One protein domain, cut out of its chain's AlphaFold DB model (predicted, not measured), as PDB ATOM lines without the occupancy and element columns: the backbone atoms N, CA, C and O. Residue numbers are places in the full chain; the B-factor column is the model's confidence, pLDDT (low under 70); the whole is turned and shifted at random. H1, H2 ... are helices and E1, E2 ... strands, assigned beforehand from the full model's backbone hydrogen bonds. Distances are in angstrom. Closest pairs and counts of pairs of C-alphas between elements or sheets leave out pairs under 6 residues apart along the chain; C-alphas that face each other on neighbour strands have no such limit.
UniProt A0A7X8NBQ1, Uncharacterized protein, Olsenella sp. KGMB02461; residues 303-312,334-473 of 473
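Overview. This is residues 303 to 312 and 334 to 473 of the 473 residues of an uncharacterized protein of Olsenella sp. KGMB02461 (UniProt A0A7X8NBQ1). Two strongly twisted four-stranded sheets stand partly face to face, E4 to E7 and E8 to E11, and the small hairpin E1 and E2 covers the first sheet on the side away from the second: a stack of sheets, three in turn. Three long loops, from E5 to E6, from E7 to E8 and from E9 to E10, join strands that are otherwise mostly joined by tight links, and the short helix H1 only grazes the second sheet near E8. The printed part has 150 residues, with eleven named strands and then one named helix, mostly strand, but only 68 residues are in named elements. Each sheet's pairing is antiparallel, in the orders E1 E2, E4 E5 E6 E7 and E8 E9 E10 E11. The whole is compact, with a radius of gyration of the C-alphas of 15.1 A and spans of 46 by 35 by 34 A.

Along the chain. E1, residues 303 to 306, begins at C-alpha 303 (208.289, 203.003, 348.530), and E2 is residues 309 to 312. E3 is 337 to 343, E4 346 to 353, 19.4 A long, E5 356 to 361, E6 381 to 386 and E7 391 to 393. E8 is 410 to 415, E9 418 to 422, E10 437 to 442, 16.9 A, and E11 448 to 454, 17.5 A, ending at C-alpha 454 (187.593, 213.602, 331.069). H1, residues 461 to 466, ends at C-alpha 466 (201.624, 201.245, 339.222).

Arrangement. In the hairpin E1 and E2, N 305 and O 309 are 3.0 A apart. The closest C-alphas of E1 and E4 are those of Leu 305 and Pro 351, 3.9 A. E3 pairs with no named strand; E2 and E3 are near each other, with 10 pairs of C-alphas within 10 A. E4 to E7 form a meander, each strand the antiparallel neighbour of the one before: N 350 and O 358 are 3.0 A apart, N 359 and O 383 2.9 A, N 392 and O 384 2.8 A. E8 to E11 form another, with N 412 and O 420 at 2.8 A, N 421 and O 438 at 2.8 A and N 439 and O 452 at 2.8 A. The facing parts of these two sheets are 11.2 A centre to centre, their strands at 36 degrees. The closest C-alphas of E7 and E11 are those of Val 392 and Phe 448, 6.3 A. H1 is on the second sheet but only grazes it, with residues 462 to 466; Met 412 and Asp 463 have the closest C-alphas of E8 and H1, 7.0 A apart. In H1 every O i to N i+4 pair is within hydrogen-bond range.

Size, cuts and confidence. The C-alphas farthest apart, those of Gly 336 and Glu 432, are 47.7 A apart. Residues 313 to 333 are not printed, with 15.2 A between C-alphas 312 and 334. The links E5 to E6, E7 to E8 and E9 to E10 are long. The mean pLDDT of the printed part is 77.1; residues 303 to 306, 354, 373 to 379, 414 to 417 and 456 to 473 are under 70.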
ATOM      1  N   ALA A 303     208.306 202.256 349.776       51.38
ATOM      2  CA  ALA A 303     208.289 203.003 348.530       51.38
ATOM      3  C   ALA A 303     209.633 203.711 348.282       51.38
ATOM      4  O   ALA A 303     209.898 204.802 348.801       51.38
ATOM      5  N   VAL A 304     210.469 203.130 347.422       61.53
ATOM      6  CA  VAL A 304     211.371 203.993 346.665       61.53
ATOM      7  C   VAL A 304     210.522 204.691 345.624       61.53
ATOM      8  O   VAL A 304     209.786 204.031 344.895       61.53
ATOM      9  N   LEU A 305     210.599 206.017 345.575       68.56
ATOM     10  CA  LEU A 305     209.783 206.766 344.639       68.56
ATOM     11  C   LEU A 305     210.386 206.673 343.229       68.56
ATOM     12  O   LEU A 305     209.651 206.706 342.264       68.56
ATOM     13  N   GLY A 306     211.690 206.456 343.075       66.94
ATOM     14  CA  GLY A 306     212.351 206.554 341.766       66.94
ATOM     15  C   GLY A 306     212.944 207.946 341.567       66.94
ATOM     16  O   GLY A 306     212.778 208.815 342.421       66.94
ATOM     17  N   ASP A 307     213.704 208.156 340.490       71.44
ATOM     18  CA  ASP A 307     214.392 209.431 340.211       71.44
ATOM     19  C   ASP A 307     215.255 209.956 341.380       71.44
ATOM     20  O   ASP A 307     215.311 211.156 341.642       71.44
ATOM     21  N   ASN A 308     215.946 209.060 342.100       78.50
ATOM     22  CA  ASN A 308     216.738 209.365 343.305       78.50
ATOM     23  C   ASN A 308     215.925 209.791 344.543       78.50
ATOM     24  O   ASN A 308     216.521 210.191 345.547       78.50
ATOM     25  N   LEU A 309     214.596 209.696 344.515       81.62
ATOM     26  CA  LEU A 309     213.730 210.096 345.621       81.62
ATOM     27  C   LEU A 309     213.334 208.906 346.495       81.62
ATOM     28  O   LEU A 309     212.934 207.842 346.020       81.62
ATOM     29  N   LEU A 310     213.413 209.111 347.807       82.06
ATOM     30  CA  LEU A 310     213.125 208.108 348.823       82.06
ATOM     31  C   LEU A 310     212.057 208.619 349.774       82.06
ATOM     32  O   LEU A 310     212.235 209.677 350.379       82.06
ATOM     33  N   LEU A 311     211.007 207.832 349.987       83.19
ATOM     34  CA  LEU A 311     210.089 208.076 351.088       83.19
ATOM     35  C   LEU A 311     210.659 207.447 352.363       83.19
ATOM     36  O   LEU A 311     210.790 206.227 352.476       83.19
ATOM     37  N   LEU A 312     211.017 208.286 353.331       84.44
ATOM     38  CA  LEU A 312     211.612 207.861 354.594       84.44
ATOM     39  C   LEU A 312     210.633 208.077 355.744       84.44
ATOM     40  O   LEU A 312     209.985 209.118 355.828       84.44
ATOM     41  N   ALA A 334     220.397 212.333 345.003       84.56
ATOM     42  CA  ALA A 334     221.280 213.017 344.062       84.56
ATOM     43  C   ALA A 334     221.795 214.348 344.625       84.56
ATOM     44  O   ALA A 334     222.949 214.714 344.400       84.56
ATOM     45  N   THR A 335     220.954 215.072 345.369       89.12
ATOM     46  CA  THR A 335     221.326 216.353 345.993       89.12
ATOM     47  C   THR A 335     221.816 216.201 347.430       89.12
ATOM     48  O   THR A 335     222.469 217.108 347.950       89.12
ATOM     49  N   GLY A 336     221.520 215.074 348.080       88.56
ATOM     50  CA  GLY A 336     221.836 214.847 349.486       88.56
ATOM     51  C   GLY A 336     220.994 215.703 350.439       88.56
ATOM     52  O   GLY A 336     221.475 216.082 351.508       88.56
ATOM     53  N   SER A 337     219.757 216.036 350.059       90.88
ATOM     54  CA  SER A 337     218.871 216.936 350.808       90.88
ATOM     55  C   SER A 337     217.431 216.429 350.867       90.88
ATOM     56  O   SER A 337     217.011 215.615 350.047       90.88
ATOM     57  N   TRP A 338     216.649 216.943 351.816       90.94
ATOM     58  CA  TRP A 338     215.204 216.727 351.848       90.94
ATOM     59  C   TRP A 338     214.531 217.526 350.729       90.94
ATOM     60  O   TRP A 338     214.746 218.730 350.615       90.94
ATOM     61  N   ALA A 339     213.743 216.843 349.899       91.06
ATOM     62  CA  ALA A 339     212.781 217.470 348.995       91.06
ATOM     63  C   ALA A 339     211.508 217.852 349.767       91.06
ATOM     64  O   ALA A 339     210.948 218.921 349.566       91.06
ATOM     65  N   VAL A 340     211.090 217.001 350.709       91.88
ATOM     66  CA  VAL A 340     210.052 217.321 351.697       91.88
ATOM     67  C   VAL A 340     210.594 216.975 353.074       91.88
ATOM     68  O   VAL A 340     210.952 215.821 353.327       91.88
ATOM     69  N   GLU A 341     210.669 217.976 353.950       90.50
ATOM     70  CA  GLU A 341     211.187 217.815 355.309       90.50
ATOM     71  C   GLU A 341     210.330 216.827 356.127       90.50
ATOM     72  O   GLU A 341     209.101 216.793 355.977       90.50
ATOM     73  N   PRO A 342     210.943 216.025 357.018       89.06
ATOM     74  CA  PRO A 342     210.218 215.080 357.852       89.06
ATOM     75  C   PRO A 342     209.149 215.757 358.711       89.06
ATOM     76  O   PRO A 342     209.441 216.621 359.537       89.06
ATOM     77  N   SER A 343     207.899 215.318 358.571       87.81
ATOM     78  CA  SER A 343     206.786 215.817 359.379       87.81
ATOM     79  C   SER A 343     205.749 214.733 359.660       87.81
ATOM     80  O   SER A 343     205.661 213.722 358.963       87.81
ATOM     81  N   CYS A 344     204.909 214.947 360.673       86.50
ATOM     82  CA  CYS A 344     203.762 214.076 360.951       86.50
ATOM     83  C   CYS A 344     202.538 214.379 360.065       86.50
ATOM     84  O   CYS A 344     201.471 213.802 360.278       86.50
ATOM     85  N   GLY A 345     202.662 215.335 359.137       87.81
ATOM     86  CA  GLY A 345     201.596 215.740 358.227       87.81
ATOM     87  C   GLY A 345     201.702 215.120 356.837       87.81
ATOM     88  O   GLY A 345     200.707 215.108 356.117       87.81
ATOM     89  N   LEU A 346     202.863 214.576 356.460       88.81
ATOM     90  CA  LEU A 346     203.021 213.855 355.199       88.81
ATOM     91  C   LEU A 346     202.338 212.485 355.306       88.81
ATOM     92  O   LEU A 346     202.688 211.673 356.165       88.81
ATOM     93  N   MET A 347     201.349 212.235 354.447       84.75
ATOM     94  CA  MET A 347     200.515 211.036 354.519       84.75
ATOM     95  C   MET A 347     201.054 209.945 353.600       84.75
ATOM     96  O   MET A 347     201.421 208.868 354.084       84.75
ATOM     97  N   ASN A 348     201.131 210.228 352.298       80.00
ATOM     98  CA  ASN A 348     201.566 209.268 351.292       80.00
ATOM     99  C   ASN A 348     202.358 209.934 350.160       80.00
ATOM    100  O   ASN A 348     202.187 211.118 349.881       80.00
ATOM    101  N   ALA A 349     203.196 209.147 349.491       82.31
ATOM    102  CA  ALA A 349     203.823 209.508 348.229       82.31
ATOM    103  C   ALA A 349     203.865 208.278 347.313       82.31
ATOM    104  O   ALA A 349     204.110 207.165 347.779       82.31
ATOM    105  N   ARG A 350     203.602 208.475 346.021       77.00
ATOM    106  CA  ARG A 350     203.636 207.422 344.986       77.00
ATOM    107  C   ARG A 350     204.920 207.537 344.150       77.00
ATOM    108  O   ARG A 350     205.580 208.571 344.246       77.00
ATOM    109  N   PRO A 351     205.301 206.525 343.346       72.81
ATOM    110  CA  PRO A 351     206.518 206.597 342.556       72.81
ATOM    111  C   PRO A 351     206.532 207.836 341.665       72.81
ATOM    112  O   PRO A 351     205.490 208.304 341.204       72.81
ATOM    113  N   SER A 352     207.731 208.354 341.460       71.94
ATOM    114  CA  SER A 352     208.060 209.347 340.470       71.94
ATOM    115  C   SER A 352     207.845 208.768 339.081       71.94
ATOM    116  O   SER A 352     208.356 207.694 338.757       71.94
ATOM    117  N   TYR A 353     207.118 209.507 338.256       71.56
ATOM    118  CA  TYR A 353     206.997 209.239 336.832       71.56
ATOM    119  C   TYR A 353     207.366 210.512 336.077       71.56
ATOM    120  O   TYR A 353     206.773 211.569 336.300       71.56
ATOM    121  N   ASN A 354     208.369 210.416 335.201       69.44
ATOM    122  CA  ASN A 354     208.968 211.554 334.495       69.44
ATOM    123  C   ASN A 354     209.389 212.696 335.442       69.44
ATOM    124  O   ASN A 354     209.120 213.867 335.173       69.44
ATOM    125  N   GLY A 355     210.023 212.367 336.571       75.75
ATOM    126  CA  GLY A 355     210.498 213.358 337.539       75.75
ATOM    127  C   GLY A 355     209.419 213.985 338.424       75.75
ATOM    128  O   GLY A 355     209.738 214.919 339.167       75.75
ATOM    129  N   LEU A 356     208.168 213.511 338.350       85.12
ATOM    130  CA  LEU A 356     207.046 214.007 339.145       85.12
ATOM    131  C   LEU A 356     206.525 212.955 340.118       85.12
ATOM    132  O   LEU A 356     206.178 211.848 339.719       85.12
ATOM    133  N   VAL A 357     206.379 213.345 341.380       85.44
ATOM    134  CA  VAL A 357     205.883 212.510 342.477       85.44
ATOM    135  C   VAL A 357     204.514 213.011 342.916       85.44
ATOM    136  O   VAL A 357     204.359 214.183 343.256       85.44
ATOM    137  N   TYR A 358     203.529 212.117 342.981       88.06
ATOM    138  CA  TYR A 358     202.281 212.404 343.687       88.06
ATOM    139  C   TYR A 358     202.494 212.344 345.194       88.06
ATOM    140  O   TYR A 358     203.042 211.366 345.708       88.06
ATOM    141  N   VAL A 359     202.008 213.368 345.890       90.94
ATOM    142  CA  VAL A 359     202.082 213.491 347.341       90.94
ATOM    143  C   VAL A 359     200.712 213.816 347.908       90.94
ATOM    144  O   VAL A 359     200.057 214.752 347.451       90.94
ATOM    145  N   SER A 360     200.327 213.089 348.957       90.12
ATOM    146  CA  SER A 360     199.232 213.469 349.840       90.12
ATOM    147  C   SER A 360     199.743 213.837 351.229       90.12
ATOM    148  O   SER A 360     200.642 213.210 351.803       90.12
ATOM    149  N   ALA A 361     199.154 214.883 351.781       90.88
ATOM    150  CA  ALA A 361     199.498 215.458 353.062       90.88
ATOM    151  C   ALA A 361     198.241 215.978 353.755       90.88
ATOM    152  O   ALA A 361     197.181 216.125 353.156       90.88
ATOM    153  N   LYS A 362     198.369 216.298 355.036       88.56
ATOM    154  CA  LYS A 362     197.291 216.919 355.803       88.56
ATOM    155  C   LYS A 362     196.980 218.347 355.357       88.56
ATOM    156  O   LYS A 362     195.846 218.782 355.465       88.56
ATOM    157  N   SER A 363     197.982 219.078 354.876       89.31
ATOM    158  CA  SER A 363     197.824 220.423 354.327       89.31
ATOM    159  C   SER A 363     199.027 220.789 353.459       89.31
ATOM    160  O   SER A 363     200.054 220.106 353.475       89.31
ATOM    161  N   LYS A 364     198.922 221.902 352.729       90.12
ATOM    162  CA  LYS A 364     200.026 222.458 351.937       90.12
ATOM    163  C   LYS A 364     201.235 222.868 352.791       90.12
ATOM    164  O   LYS A 364     202.369 222.670 352.367       90.12
ATOM    165  N   ASP A 365     201.000 223.329 354.022       89.75
ATOM    166  CA  ASP A 365     202.039 223.746 354.981       89.75
ATOM    167  C   ASP A 365     203.066 222.639 355.279       89.75
ATOM    168  O   ASP A 365     204.196 222.912 355.692       89.75
ATOM    169  N   VAL A 366     202.680 221.373 355.080       89.81
ATOM    170  CA  VAL A 366     203.575 220.214 355.203       89.81
ATOM    171  C   VAL A 366     204.720 220.299 354.201       89.81
ATOM    172  O   VAL A 366     205.869 220.071 354.568       89.81
ATOM    173  N   LEU A 367     204.412 220.647 352.953       90.19
ATOM    174  CA  LEU A 367     205.394 220.751 351.873       90.19
ATOM    175  C   LEU A 367     206.246 222.011 352.009       90.19
ATOM    176  O   LEU A 367     207.415 222.017 351.645       90.19
ATOM    177  N   GLU A 368     205.674 223.064 352.587       87.44
ATOM    178  CA  GLU A 368     206.363 224.332 352.835       87.44
ATOM    179  C   GLU A 368     207.234 224.302 354.108       87.44
ATOM    180  O   GLU A 368     207.929 225.274 354.411       87.44
ATOM    181  N   GLY A 369     207.209 223.201 354.872       84.69
ATOM    182  CA  GLY A 369     207.985 223.037 356.106       84.69
ATOM    183  C   GLY A 369     207.493 223.897 357.278       84.69
ATOM    184  O   GLY A 369     208.221 224.098 358.253       84.69
ATOM    185  N   THR A 370     206.272 224.429 357.198       84.38
ATOM    186  CA  THR A 370     205.667 225.317 358.206       84.38
ATOM    187  C   THR A 370     204.631 224.608 359.083       84.38
ATOM    188  O   THR A 370     204.166 225.182 360.072       84.38
ATOM    189  N   TYR A 371     204.303 223.349 358.776       82.25
ATOM    190  CA  TYR A 371     203.333 222.547 359.521       82.25
ATOM    191  C   TYR A 371     203.755 222.323 360.979       82.25
ATOM    192  O   TYR A 371     204.800 221.730 361.258       82.25
ATOM    193  N   SER A 372     202.925 222.771 361.930       74.12
ATOM    194  CA  SER A 372     203.328 222.838 363.339       74.12
ATOM    195  C   SER A 372     202.484 222.057 364.346       74.12
ATOM    196  O   SER A 372     202.907 222.023 365.502       74.12
ATOM    197  N   ASN A 373     201.314 221.467 364.028       68.44
ATOM    198  CA  ASN A 373     200.550 220.828 365.115       68.44
ATOM    199  C   ASN A 373     199.513 219.732 364.821       68.44
ATOM    200  O   ASN A 373     198.999 219.587 363.722       68.44
ATOM    201  N   ALA A 374     199.267 219.002 365.918       52.91
ATOM    202  CA  ALA A 374     198.438 217.832 366.178       52.91
ATOM    203  C   ALA A 374     196.955 218.164 366.455       52.91
ATOM    204  O   ALA A 374     196.657 219.168 367.098       52.91
ATOM    205  N   ASP A 375     196.059 217.260 366.048       52.88
ATOM    206  CA  ASP A 375     194.616 217.208 366.364       52.88
ATOM    207  C   ASP A 375     193.646 218.146 365.611       52.88
ATOM    208  O   ASP A 375     192.510 218.314 366.057       52.88
ATOM    209  N   SER A 376     194.007 218.722 364.463       51.50
ATOM    210  CA  SER A 376     193.012 219.371 363.594       51.50
ATOM    211  C   SER A 376     192.275 218.364 362.701       51.50
ATOM    212  O   SER A 376     192.865 217.398 362.208       51.50
ATOM    213  N   ASP A 377     190.969 218.603 362.514       53.50
ATOM    214  CA  ASP A 377     190.145 218.021 361.447       53.50
ATOM    215  C   ASP A 377     190.698 218.533 360.104       53.50
ATOM    216  O   ASP A 377     190.190 219.494 359.531       53.50
ATOM    217  N   ASP A 378     191.830 217.979 359.674       59.66
ATOM    218  CA  ASP A 378     192.554 218.460 358.502       59.66
ATOM    219  C   ASP A 378     191.829 218.039 357.213       59.66
ATOM    220  O   ASP A 378     191.542 216.859 356.990       59.66
ATOM    221  N   ASP A 379     191.539 219.025 356.360       63.19
ATOM    222  CA  ASP A 379     191.081 218.831 354.987       63.19
ATOM    223  C   ASP A 379     192.286 218.370 354.153       63.19
ATOM    224  O   ASP A 379     193.176 219.165 353.863       63.19
ATOM    225  N   GLY A 380     192.342 217.078 353.812       84.38
ATOM    226  CA  GLY A 380     193.448 216.480 353.061       84.38
ATOM    227  C   GLY A 380     193.899 217.317 351.855       84.38
ATOM    228  O   GLY A 380     193.100 217.975 351.185       84.38
ATOM    229  N   TYR A 381     195.200 217.300 351.580       91.12
ATOM    230  CA  TYR A 381     195.839 218.003 350.474       91.12
ATOM    231  C   TYR A 381     196.596 217.015 349.590       91.12
ATOM    232  O   TYR A 381     197.331 216.163 350.089       91.12
ATOM    233  N   ALA A 382     196.447 217.154 348.280       92.81
ATOM    234  CA  ALA A 382     197.144 216.366 347.279       92.81
ATOM    235  C   ALA A 382     197.794 217.277 346.232       92.81
ATOM    236  O   ALA A 382     197.258 218.329 345.877       92.81
ATOM    237  N   CYS A 383     198.962 216.877 345.736       95.06
ATOM    238  CA  CYS A 383     199.698 217.610 344.709       95.06
ATOM    239  C   CYS A 383     200.659 216.695 343.935       95.06
ATOM    240  O   CYS A 383     200.906 215.551 344.323       95.06
ATOM    241  N   LEU A 384     201.219 217.228 342.850       93.50
ATOM    242  CA  LEU A 384     202.381 216.678 342.158       93.50
ATOM    243  C   LEU A 384     203.584 217.588 342.423       93.50
ATOM    244  O   LEU A 384     203.499 218.799 342.192       93.50
ATOM    245  N   ILE A 385     204.692 217.010 342.884       93.25
ATOM    246  CA  ILE A 385     205.956 217.714 343.138       93.25
ATOM    247  C   ILE A 385     207.056 217.245 342.188       93.25
ATOM    248  O   ILE A 385     207.015 216.118 341.700       93.25
ATOM    249  N   ASN A 386     208.066 218.084 341.959       90.69
ATOM    250  CA  ASN A 386     209.296 217.680 341.276       90.69
ATOM    251  C   ASN A 386     210.322 217.078 342.262       90.69
ATOM    252  O   ASN A 386     210.128 217.078 343.479       90.69
ATOM    253  N   ALA A 387     211.477 216.639 341.752       86.06
ATOM    254  CA  ALA A 387     212.564 216.096 342.576       86.06
ATOM    255  C   ALA A 387     213.203 217.085 343.572       86.06
ATOM    256  O   ALA A 387     213.925 216.667 344.478       86.06
ATOM    257  N   SER A 388     212.965 218.390 343.416       88.94
ATOM    258  CA  SER A 388     213.388 219.415 344.380       88.94
ATOM    259  C   SER A 388     212.354 219.651 345.486       88.94
ATOM    260  O   SER A 388     212.666 220.344 346.448       88.94
ATOM    261  N   GLY A 389     211.161 219.056 345.381       89.50
ATOM    262  CA  GLY A 389     210.057 219.263 346.317       89.50
ATOM    263  C   GLY A 389     209.110 220.398 345.934       89.50
ATOM    264  O   GLY A 389     208.154 220.656 346.662       89.50
ATOM    265  N   ASP A 390     209.334 221.068 344.800       92.56
ATOM    266  CA  ASP A 390     208.460 222.154 344.368       92.56
ATOM    267  C   ASP A 390     207.120 221.591 343.898       92.56
ATOM    268  O   ASP A 390     207.085 220.666 343.083       92.56
ATOM    269  N   VAL A 391     206.020 222.198 344.348       93.81
ATOM    270  CA  VAL A 391     204.681 221.901 343.829       93.81
ATOM    271  C   VAL A 391     204.604 222.344 342.373       93.81
ATOM    272  O   VAL A 391     204.649 223.535 342.060       93.81
ATOM    273  N   VAL A 392     204.465 221.367 341.482       94.31
ATOM    274  CA  VAL A 392     204.293 221.575 340.043       94.31
ATOM    275  C   VAL A 392     202.814 221.690 339.694       94.31
ATOM    276  O   VAL A 392     202.447 222.466 338.809       94.31
ATOM    277  N   PHE A 393     201.961 220.931 340.386       94.88
ATOM    278  CA  PHE A 393     200.515 220.990 340.210       94.88
ATOM    279  C   PHE A 393     199.763 220.728 341.517       94.88
ATOM    280  O   PHE A 393     200.025 219.746 342.211       94.88
ATOM    281  N   ASP A 394     198.767 221.566 341.795       94.31
ATOM    282  CA  ASP A 394     197.659 221.288 342.707       94.31
ATOM    283  C   ASP A 394     196.336 221.764 342.070       94.31
ATOM    284  O   ASP A 394     196.336 222.431 341.029       94.31
ATOM    285  N   LEU A 395     195.186 221.418 342.659       92.44
ATOM    286  CA  LEU A 395     193.875 221.714 342.053       92.44
ATOM    287  C   LEU A 395     193.608 223.207 341.843       92.44
ATOM    288  O   LEU A 395     192.856 223.558 340.925       92.44
ATOM    289  N   SER A 396     194.256 224.086 342.613       91.12
ATOM    290  CA  SER A 396     194.117 225.536 342.449       91.12
ATOM    291  C   SER A 396     194.641 226.020 341.091       91.12
ATOM    292  O   SER A 396     194.205 227.054 340.584       91.12
ATOM    293  N   MET A 397     195.523 225.240 340.455       93.94
ATOM    294  CA  MET A 397     196.102 225.528 339.142       93.94
ATOM    295  C   MET A 397     195.222 225.060 337.974       93.94
ATOM    296  O   MET A 397     195.500 225.413 336.829       93.94
ATOM    297  N   SER A 398     194.158 224.287 338.232       90.38
ATOM    298  CA  SER A 398     193.307 223.709 337.179       90.38
ATOM    299  C   SER A 398     192.522 224.748 336.370       90.38
ATOM    300  O   SER A 398     192.136 224.490 335.232       90.38
ATOM    301  N   GLY A 399     192.237 225.916 336.957       88.00
ATOM    302  CA  GLY A 399     191.361 226.924 336.355       88.00
ATOM    303  C   GLY A 399     189.895 226.483 336.215       88.00
ATOM    304  O   GLY A 399     189.130 227.145 335.517       88.00
ATOM    305  N   ILE A 400     189.493 225.376 336.853       88.62
ATOM    306  CA  ILE A 400     188.116 224.869 336.851       88.62
ATOM    307  C   ILE A 400     187.429 225.320 338.139       88.62
ATOM    308  O   ILE A 400     187.745 224.827 339.218       88.62
ATOM    309  N   ASP A 401     186.428 226.198 338.024       87.69
ATOM    310  CA  ASP A 401     185.727 226.797 339.175       87.69
ATOM    311  C   ASP A 401     185.203 225.761 340.185       87.69
ATOM    312  O   ASP A 401     185.259 225.973 341.391       87.69
ATOM    313  N   LYS A 402     184.723 224.606 339.704       85.81
ATOM    314  CA  LYS A 402     184.194 223.519 340.552       85.81
ATOM    315  C   LYS A 402     185.261 222.830 341.412       85.81
ATOM    316  O   LYS A 402     184.901 222.123 342.346       85.81
ATOM    317  N   LEU A 403     186.537 222.999 341.069       88.38
ATOM    318  CA  LEU A 403     187.685 222.419 341.767       88.38
ATOM    319  C   LEU A 403     188.435 223.454 342.615       88.38
ATOM    320  O   LEU A 403     189.325 223.069 343.364       88.38
ATOM    321  N   ALA A 404     188.089 224.743 342.519       84.56
ATOM    322  CA  ALA A 404     188.862 225.835 343.115       84.56
ATOM    323  C   ALA A 404     189.001 225.737 344.645       84.56
ATOM    324  O   ALA A 404     190.038 226.111 345.187       84.56
ATOM    325  N   ASP A 405     187.977 225.205 345.318       84.69
ATOM    326  CA  ASP A 405     187.941 225.041 346.778       84.69
ATOM    327  C   ASP A 405     188.274 223.605 347.229       84.69
ATOM    328  O   ASP A 405     188.157 223.278 348.411       84.69
ATOM    329  N   LEU A 406     188.640 222.719 346.297       88.19
ATOM    330  CA  LEU A 406     189.013 221.342 346.601       88.19
ATOM    331  C   LEU A 406     190.532 221.215 346.680       88.19
ATOM    332  O   LEU A 406     191.268 221.803 345.892       88.19
ATOM    333  N   THR A 407     190.997 220.410 347.626       87.38
ATOM    334  CA  THR A 407     192.426 220.233 347.914       87.38
ATOM    335  C   THR A 407     192.894 218.797 347.743       87.38
ATOM    336  O   THR A 407     194.094 218.561 347.667       87.38
ATOM    337  N   GLU A 408     191.968 217.846 347.650       88.62
ATOM    338  CA  GLU A 408     192.254 216.418 347.611       88.62
ATOM    339  C   GLU A 408     191.800 215.803 346.287       88.62
ATOM    340  O   GLU A 408     190.715 216.091 345.769       88.62
ATOM    341  N   PHE A 409     192.654 214.938 345.759       89.50
ATOM    342  CA  PHE A 409     192.415 214.091 344.606       89.50
ATOM    343  C   PHE A 409     193.317 212.871 344.718       89.50
ATOM    344  O   PHE A 409     194.340 212.912 345.397       89.50
ATOM    345  N   ASP A 410     192.968 211.821 343.994       84.25
ATOM    346  CA  ASP A 410     193.889 210.742 343.683       84.25
ATOM    347  C   ASP A 410     194.474 210.952 342.287       84.25
ATOM    348  O   ASP A 410     193.795 211.506 341.418       84.25
ATOM    349  N   ALA A 411     195.722 210.537 342.070       80.88
ATOM    350  CA  ALA A 411     196.402 210.714 340.792       80.88
ATOM    351  C   ALA A 411     197.103 209.448 340.315       80.88
ATOM    352  O   ALA A 411     197.724 208.707 341.080       80.88
ATOM    353  N   MET A 412     197.053 209.264 339.003       75.19
ATOM    354  CA  MET A 412     197.582 208.108 338.311       75.19
ATOM    355  C   MET A 412     198.354 208.562 337.076       75.19
ATOM    356  O   MET A 412     197.836 209.317 336.250       75.19
ATOM    357  N   TYR A 413     199.596 208.111 336.946       71.88
ATOM    358  CA  TYR A 413     200.393 208.370 335.753       71.88
ATOM    359  C   TYR A 413     199.859 207.558 334.568       71.88
ATOM    360  O   TYR A 413     199.530 206.380 334.715       71.88
ATOM    361  N   LEU A 414     199.772 208.193 333.398       67.19
ATOM    362  CA  LEU A 414     199.334 207.560 332.156       67.19
ATOM    363  C   LEU A 414     200.537 207.211 331.273       67.19
ATOM    364  O   LEU A 414     200.797 206.043 331.005       67.19
ATOM    365  N   SER A 415     201.242 208.226 330.781       64.12
ATOM    366  CA  SER A 415     202.432 208.132 329.917       64.12
ATOM    367  C   SER A 415     202.920 209.543 329.593       64.12
ATOM    368  O   SER A 415     202.140 210.480 329.699       64.12
ATOM    369  N   ASP A 416     204.192 209.710 329.228       67.00
ATOM    370  CA  ASP A 416     204.785 210.923 328.634       67.00
ATOM    371  C   ASP A 416     204.381 212.264 329.264       67.00
ATOM    372  O   ASP A 416     204.112 213.246 328.579       67.00
ATOM    373  N   GLY A 417     204.335 212.306 330.597       69.56
ATOM    374  CA  GLY A 417     203.990 213.521 331.334       69.56
ATOM    375  C   GLY A 417     202.486 213.780 331.422       69.56
ATOM    376  O   GLY A 417     202.085 214.898 331.714       69.56
ATOM    377  N   TYR A 418     201.644 212.774 331.207       75.50
ATOM    378  CA  TYR A 418     200.199 212.848 331.392       75.50
ATOM    379  C   TYR A 418     199.786 212.107 332.659       75.50
ATOM    380  O   TYR A 418     200.201 210.974 332.905       75.50
ATOM    381  N   TRP A 419     198.935 212.753 333.447       80.44
ATOM    382  CA  TRP A 419     198.409 212.247 334.707       80.44
ATOM    383  C   TRP A 419     196.893 212.358 334.711       80.44
ATOM    384  O   TRP A 419     196.337 213.406 334.392       80.44
ATOM    385  N   TYR A 420     196.223 211.282 335.093       80.88
ATOM    386  CA  TYR A 420     194.796 211.262 335.362       80.88
ATOM    387  C   TYR A 420     194.545 211.530 336.845       80.88
ATOM    388  O   TYR A 420     195.246 210.990 337.697       80.88
ATOM    389  N   LEU A 421     193.546 212.353 337.152       86.75
ATOM    390  CA  LEU A 421     193.153 212.708 338.508       86.75
ATOM    391  C   LEU A 421     191.669 212.459 338.717       86.75
ATOM    392  O   LEU A 421     190.844 212.765 337.854       86.75
ATOM    393  N   GLN A 422     191.334 211.945 339.892       85.44
ATOM    394  CA  GLN A 422     189.970 211.597 340.268       85.44
ATOM    395  C   GLN A 422     189.761 211.705 341.776       85.44
ATOM    396  O   GLN A 422     190.608 212.211 342.505       85.44
ATOM    397  N   GLY A 423     188.621 211.211 342.263       79.06
ATOM    398  CA  GLY A 423     188.377 211.109 343.703       79.06
ATOM    399  C   GLY A 423     188.153 212.461 344.375       79.06
ATOM    400  O   GLY A 423     188.283 212.569 345.590       79.06
ATOM    401  N   PHE A 424     187.796 213.490 343.602       85.62
ATOM    402  CA  PHE A 424     187.488 214.813 344.128       85.62
ATOM    403  C   PHE A 424     186.383 214.718 345.186       85.62
ATOM    404  O   PHE A 424     185.348 214.075 344.974       85.62
ATOM    405  N   LYS A 425     186.568 215.395 346.323       81.00
ATOM    406  CA  LYS A 425     185.568 215.443 347.399       81.00
ATOM    407  C   LYS A 425     184.215 215.916 346.847       81.00
ATOM    408  O   LYS A 425     184.110 216.969 346.225       81.00
ATOM    409  N   GLY A 426     183.167 215.114 347.054       77.00
ATOM    410  CA  GLY A 426     181.817 215.374 346.527       77.00
ATOM    411  C   GLY A 426     181.588 214.984 345.059       77.00
ATOM    412  O   GLY A 426     180.450 215.054 344.604       77.00
ATOM    413  N   ASN A 427     182.633 214.543 344.352       80.94
ATOM    414  CA  ASN A 427     182.631 214.034 342.978       80.94
ATOM    415  C   ASN A 427     181.808 214.890 341.984       80.94
ATOM    416  O   ASN A 427     180.836 214.404 341.393       80.94
ATOM    417  N   PRO A 428     182.123 216.193 341.841       83.56
ATOM    418  CA  PRO A 428     181.371 217.084 340.971       83.56
ATOM    419  C   PRO A 428     181.582 216.724 339.496       83.56
ATOM    420  O   PRO A 428     182.707 216.515 339.051       83.56
ATOM    421  N   ALA A 429     180.511 216.761 338.702       85.31
ATOM    422  CA  ALA A 429     180.645 216.747 337.248       85.31
ATOM    423  C   ALA A 429     181.367 218.025 336.801       85.31
ATOM    424  O   ALA A 429     180.878 219.129 337.044       85.31
ATOM    425  N   LEU A 430     182.514 217.895 336.146       85.88
ATOM    426  CA  LEU A 430     183.391 218.990 335.747       85.88
ATOM    427  C   LEU A 430     182.857 219.734 334.519       85.88
ATOM    428  O   LEU A 430     182.892 220.963 334.491       85.88
ATOM    429  N   ASN A 431     182.242 219.029 333.569       83.50
ATOM    430  CA  ASN A 431     181.631 219.599 332.363       83.50
ATOM    431  C   ASN A 431     180.191 219.081 332.136       83.50
ATOM    432  O   ASN A 431     179.657 218.329 332.951       83.50
ATOM    433  N   GLU A 432     179.545 219.532 331.055       82.75
ATOM    434  CA  GLU A 432     178.173 219.128 330.688       82.75
ATOM    435  C   GLU A 432     178.075 217.658 330.252       82.75
ATOM    436  O   GLU A 432     177.021 217.045 330.409       82.75
ATOM    437  N   ASP A 433     179.183 217.082 329.785       78.69
ATOM    438  CA  ASP A 433     179.281 215.685 329.349       78.69
ATOM    439  C   ASP A 433     179.393 214.696 330.526       78.69
ATOM    440  O   ASP A 433     179.460 213.485 330.322       78.69
ATOM    441  N   GLY A 434     179.402 215.192 331.769       79.50
ATOM    442  CA  GLY A 434     179.467 214.361 332.971       79.50
ATOM    443  C   GLY A 434     180.875 213.896 333.341       79.50
ATOM    444  O   GLY A 434     180.999 212.957 334.124       79.50
ATOM    445  N   ALA A 435     181.925 214.543 332.819       80.88
ATOM    446  CA  ALA A 435     183.307 214.270 333.210       80.88
ATOM    447  C   ALA A 435     183.468 214.372 334.729       80.88
ATOM    448  O   ALA A 435     183.099 215.386 335.317       80.88
ATOM    449  N   SER A 436     184.030 213.346 335.355       81.69
ATOM    450  CA  SER A 436     184.287 213.284 336.800       81.69
ATOM    451  C   SER A 436     185.779 213.173 337.121       81.69
ATOM    452  O   SER A 436     186.157 213.239 338.288       81.69
ATOM    453  N   GLY A 437     186.622 213.052 336.090       84.62
ATOM    454  CA  GLY A 437     188.076 213.040 336.187       84.62
ATOM    455  C   GLY A 437     188.718 214.203 335.435       84.62
ATOM    456  O   GLY A 437     188.090 214.876 334.610       84.62
ATOM    457  N   LEU A 438     189.996 214.431 335.708       85.44
ATOM    458  CA  LEU A 438     190.827 215.440 335.063       85.44
ATOM    459  C   LEU A 438     192.050 214.762 334.452       85.44
ATOM    460  O   LEU A 438     192.594 213.840 335.041       85.44
ATOM    461  N   ILE A 439     192.509 215.221 333.294       85.25
ATOM    462  CA  ILE A 439     193.845 214.892 332.794       85.25
ATOM    463  C   ILE A 439     194.690 216.141 332.848       85.25
ATOM    464  O   ILE A 439     194.305 217.172 332.300       85.25
ATOM    465  N   VAL A 440     195.836 216.032 333.496       86.50
ATOM    466  CA  VAL A 440     196.857 217.065 333.586       86.50
ATOM    467  C   VAL A 440     198.051 216.632 332.753       86.50
ATOM    468  O   VAL A 440     198.402 215.453 332.740       86.50
ATOM    469  N   TYR A 441     198.664 217.579 332.053       85.06
ATOM    470  CA  TYR A 441     199.811 217.305 331.203       85.06
ATOM    471  C   TYR A 441     200.955 218.284 331.438       85.06
ATOM    472  O   TYR A 441     200.761 219.479 331.698       85.06
ATOM    473  N   PHE A 442     202.156 217.731 331.351       84.25
ATOM    474  CA  PHE A 442     203.427 218.375 331.634       84.25
ATOM    475  C   PHE A 442     204.328 218.298 330.397       84.25
ATOM    476  O   PHE A 442     204.185 217.391 329.578       84.25
ATOM    477  N   ASP A 443     205.241 219.255 330.237       80.38
ATOM    478  CA  ASP A 443     206.305 219.121 329.238       80.38
ATOM    479  C   ASP A 443     207.397 218.138 329.698       80.38
ATOM    480  O   ASP A 443     207.390 217.656 330.831       80.38
ATOM    481  N   GLU A 444     208.372 217.864 328.828       73.69
ATOM    482  CA  GLU A 444     209.515 216.983 329.120       73.69
ATOM    483  C   GLU A 444     210.357 217.439 330.326       73.69
ATOM    484  O   GLU A 444     211.096 216.642 330.897       73.69
ATOM    485  N   SER A 445     210.266 218.714 330.725       75.56
ATOM    486  CA  SER A 445     210.942 219.235 331.919       75.56
ATOM    487  C   SER A 445     210.127 219.049 333.202       75.56
ATOM    488  O   SER A 445     210.574 219.448 334.278       75.56
ATOM    489  N   GLY A 446     208.930 218.469 333.094       78.56
ATOM    490  CA  GLY A 446     207.983 218.315 334.188       78.56
ATOM    491  C   GLY A 446     207.216 219.597 334.499       78.56
ATOM    492  O   GLY A 446     206.627 219.697 335.565       78.56
ATOM    493  N   LYS A 447     207.200 220.607 333.620       86.75
ATOM    494  CA  LYS A 447     206.457 221.851 333.862       86.75
ATOM    495  C   LYS A 447     204.993 221.690 333.460       86.75
ATOM    496  O   LYS A 447     204.699 221.225 332.364       86.75
ATOM    497  N   PHE A 448     204.077 222.141 334.319       90.38
ATOM    498  CA  PHE A 448     202.637 222.126 334.039       90.38
ATOM    499  C   PHE A 448     202.294 222.961 332.799       90.38
ATOM    500  O   PHE A 448     202.671 224.136 332.704       90.38
ATOM    501  N   LEU A 449     201.558 222.352 331.870       87.75
ATOM    502  CA  LEU A 449     201.102 222.989 330.634       87.75
ATOM    503  C   LEU A 449     199.597 223.258 330.632       87.75
ATOM    504  O   LEU A 449     199.156 224.264 330.078       87.75
ATOM    505  N   GLY A 450     198.811 222.377 331.246       88.25
ATOM    506  CA  GLY A 450     197.366 222.531 331.320       88.25
ATOM    507  C   GLY A 450     196.652 221.264 331.763       88.25
ATOM    508  O   GLY A 450     197.266 220.247 332.092       88.25
ATOM    509  N   CYS A 451     195.324 221.331 331.763       88.81
ATOM    510  CA  CYS A 451     194.475 220.195 332.085       88.81
ATOM    511  C   CYS A 451     193.155 220.207 331.309       88.81
ATOM    512  O   CYS A 451     192.702 221.257 330.854       88.81
ATOM    513  N   THR A 452     192.523 219.042 331.175       86.06
ATOM    514  CA  THR A 452     191.216 218.880 330.527       86.06
ATOM    515  C   THR A 452     190.324 217.922 331.318       86.06
ATOM    516  O   THR A 452     190.799 216.861 331.727       86.06
ATOM    517  N   PRO A 453     189.035 218.243 331.540       86.44
ATOM    518  CA  PRO A 453     188.073 217.278 332.061       86.44
ATOM    519  C   PRO A 453     187.981 216.037 331.168       86.44
ATOM    520  O   PRO A 453     188.090 216.148 329.944       86.44
ATOM    521  N   THR A 454     187.740 214.877 331.774       76.50
ATOM    522  CA  THR A 454     187.593 213.602 331.069       76.50
ATOM    523  C   THR A 454     186.484 212.735 331.668       76.50
ATOM    524  O   THR A 454     186.223 212.761 332.874       76.50
ATOM    525  N   THR A 455     185.820 211.963 330.807       72.88
ATOM    526  CA  THR A 455     184.921 210.867 331.206       72.88
ATOM    527  C   THR A 455     185.650 209.524 331.254       72.88
ATOM    528  O   THR A 455     185.019 208.493 331.472       72.88
ATOM    529  N   MET A 456     186.960 209.519 330.993       67.56
ATOM    530  CA  MET A 456     187.796 208.333 331.089       67.56
ATOM    531  C   MET A 456     187.807 207.825 332.530       67.56
ATOM    532  O   MET A 456     188.121 208.571 333.453       67.56
ATOM    533  N   HIS A 457     187.517 206.539 332.683       65.75
ATOM    534  CA  HIS A 457     187.810 205.772 333.881       65.75
ATOM    535  C   HIS A 457     188.852 204.738 333.466       65.75
ATOM    536  O   HIS A 457     188.511 203.809 332.729       65.75
ATOM    537  N   PRO A 458     190.135 204.980 333.773       56.84
ATOM    538  CA  PRO A 458     191.154 203.997 333.481       56.84
ATOM    539  C   PRO A 458     190.959 202.797 334.404       56.84
ATOM    540  O   PRO A 458     190.654 202.986 335.586       56.84
ATOM    541  N   ASP A 459     191.187 201.597 333.862       50.41
ATOM    542  CA  ASP A 459     191.143 200.355 334.635       50.41
ATOM    543  C   ASP A 459     191.961 200.552 335.918       50.41
ATOM    544  O   ASP A 459     193.141 200.880 335.808       50.41
ATOM    545  N   PRO A 460     191.401 200.373 337.129       41.88
ATOM    546  CA  PRO A 460     192.163 200.458 338.372       41.88
ATOM    547  C   PRO A 460     193.296 199.432 338.419       41.88
ATOM    548  O   PRO A 460     194.180 199.546 339.264       41.88
ATOM    549  N   SER A 461     193.329 198.465 337.496       40.91
ATOM    550  CA  SER A 461     194.514 197.660 337.272       40.91
ATOM    551  C   SER A 461     195.715 198.448 336.749       40.91
ATOM    552  O   SER A 461     196.816 197.951 336.912       40.91
ATOM    553  N   TYR A 462     195.559 199.680 336.245       39.94
ATOM    554  CA  TYR A 462     196.643 200.656 336.075       39.94
ATOM    555  C   TYR A 462     197.267 201.040 337.420       39.94
ATOM    556  O   TYR A 462     198.483 201.147 337.500       39.94
ATOM    557  N   ASP A 463     196.471 201.170 338.486       35.88
ATOM    558  CA  ASP A 463     196.965 201.275 339.864       35.88
ATOM    559  C   ASP A 463     197.357 199.883 340.404       35.88
ATOM    560  O   ASP A 463     198.296 199.776 341.168       35.88
ATOM    561  N   SER A 464     196.808 198.749 339.959       34.66
ATOM    562  CA  SER A 464     197.462 197.462 340.282       34.66
ATOM    563  C   SER A 464     198.764 197.242 339.497       34.66
ATOM    564  O   SER A 464     199.552 196.416 339.934       34.66
ATOM    565  N   LEU A 465     199.001 197.998 338.409       34.91
ATOM    566  CA  LEU A 465     200.173 198.065 337.515       34.91
ATOM    567  C   LEU A 465     201.164 199.179 337.900       34.91
ATOM    568  O   LEU A 465     202.300 199.135 337.448       34.91
ATOM    569  N   ASN A 466     200.780 200.127 338.763       35.41
ATOM    570  CA  ASN A 466     201.624 201.245 339.222       35.41
ATOM    571  C   ASN A 466     201.545 201.523 340.746       35.41
ATOM    572  O   ASN A 466     202.346 202.295 341.272       35.41
ATOM    573  N   ALA A 467     200.619 200.893 341.471       29.23
ATOM    574  CA  ALA A 467     200.254 201.132 342.878       29.23
ATOM    575  C   ALA A 467     200.177 199.861 343.755       29.23
ATOM    576  O   ALA A 467     199.699 199.928 344.887       29.23
ATOM    577  N   ALA A 468     200.802 198.744 343.364       27.67
ATOM    578  CA  ALA A 468     201.128 197.659 344.311       27.67
ATOM    579  C   ALA A 468     202.205 198.056 345.361       27.67
ATOM    580  O   ALA A 468     202.845 197.209 345.976       27.67
ATOM    581  N   MET A 469     202.400 199.356 345.603       31.08
ATOM    582  CA  MET A 469     203.154 199.885 346.741       31.08
ATOM    583  C   MET A 469     202.275 200.174 347.968       31.08
ATOM    584  O   MET A 469     202.725 200.817 348.912       31.08
ATOM    585  N   SER A 470     201.023 199.722 347.977       28.30
ATOM    586  CA  SER A 470     200.142 199.856 349.134       28.30
ATOM    587  C   SER A 470     199.183 198.676 349.189       28.30
ATOM    588  O   SER A 470     198.121 198.711 348.573       28.30
ATOM    589  N   VAL A 471     199.529 197.643 349.957       21.83
ATOM    590  CA  VAL A 471     198.516 196.722 350.480       21.83
ATOM    591  C   VAL A 471     198.579 196.774 351.998       21.83
ATOM    592  O   VAL A 471     199.633 196.577 352.602       21.83
ATOM    593  N   ASP A 472     197.428 197.117 352.565       22.81
ATOM    594  CA  ASP A 472     197.132 197.177 353.987       22.81
ATOM    595  C   ASP A 472     197.531 195.904 354.748       22.81
ATOM    596  O   ASP A 472     197.566 194.793 354.210       22.81
ATOM    597  N   HIS A 473     197.779 196.114 356.041       27.17
ATOM    598  CA  HIS A 473     197.840 195.089 357.081       27.17
ATOM    599  C   HIS A 473     196.575 194.231 357.186       27.17
ATOM    600  O   HIS A 473     195.460 194.797 357.108       27.17
TER     601      HIS A 473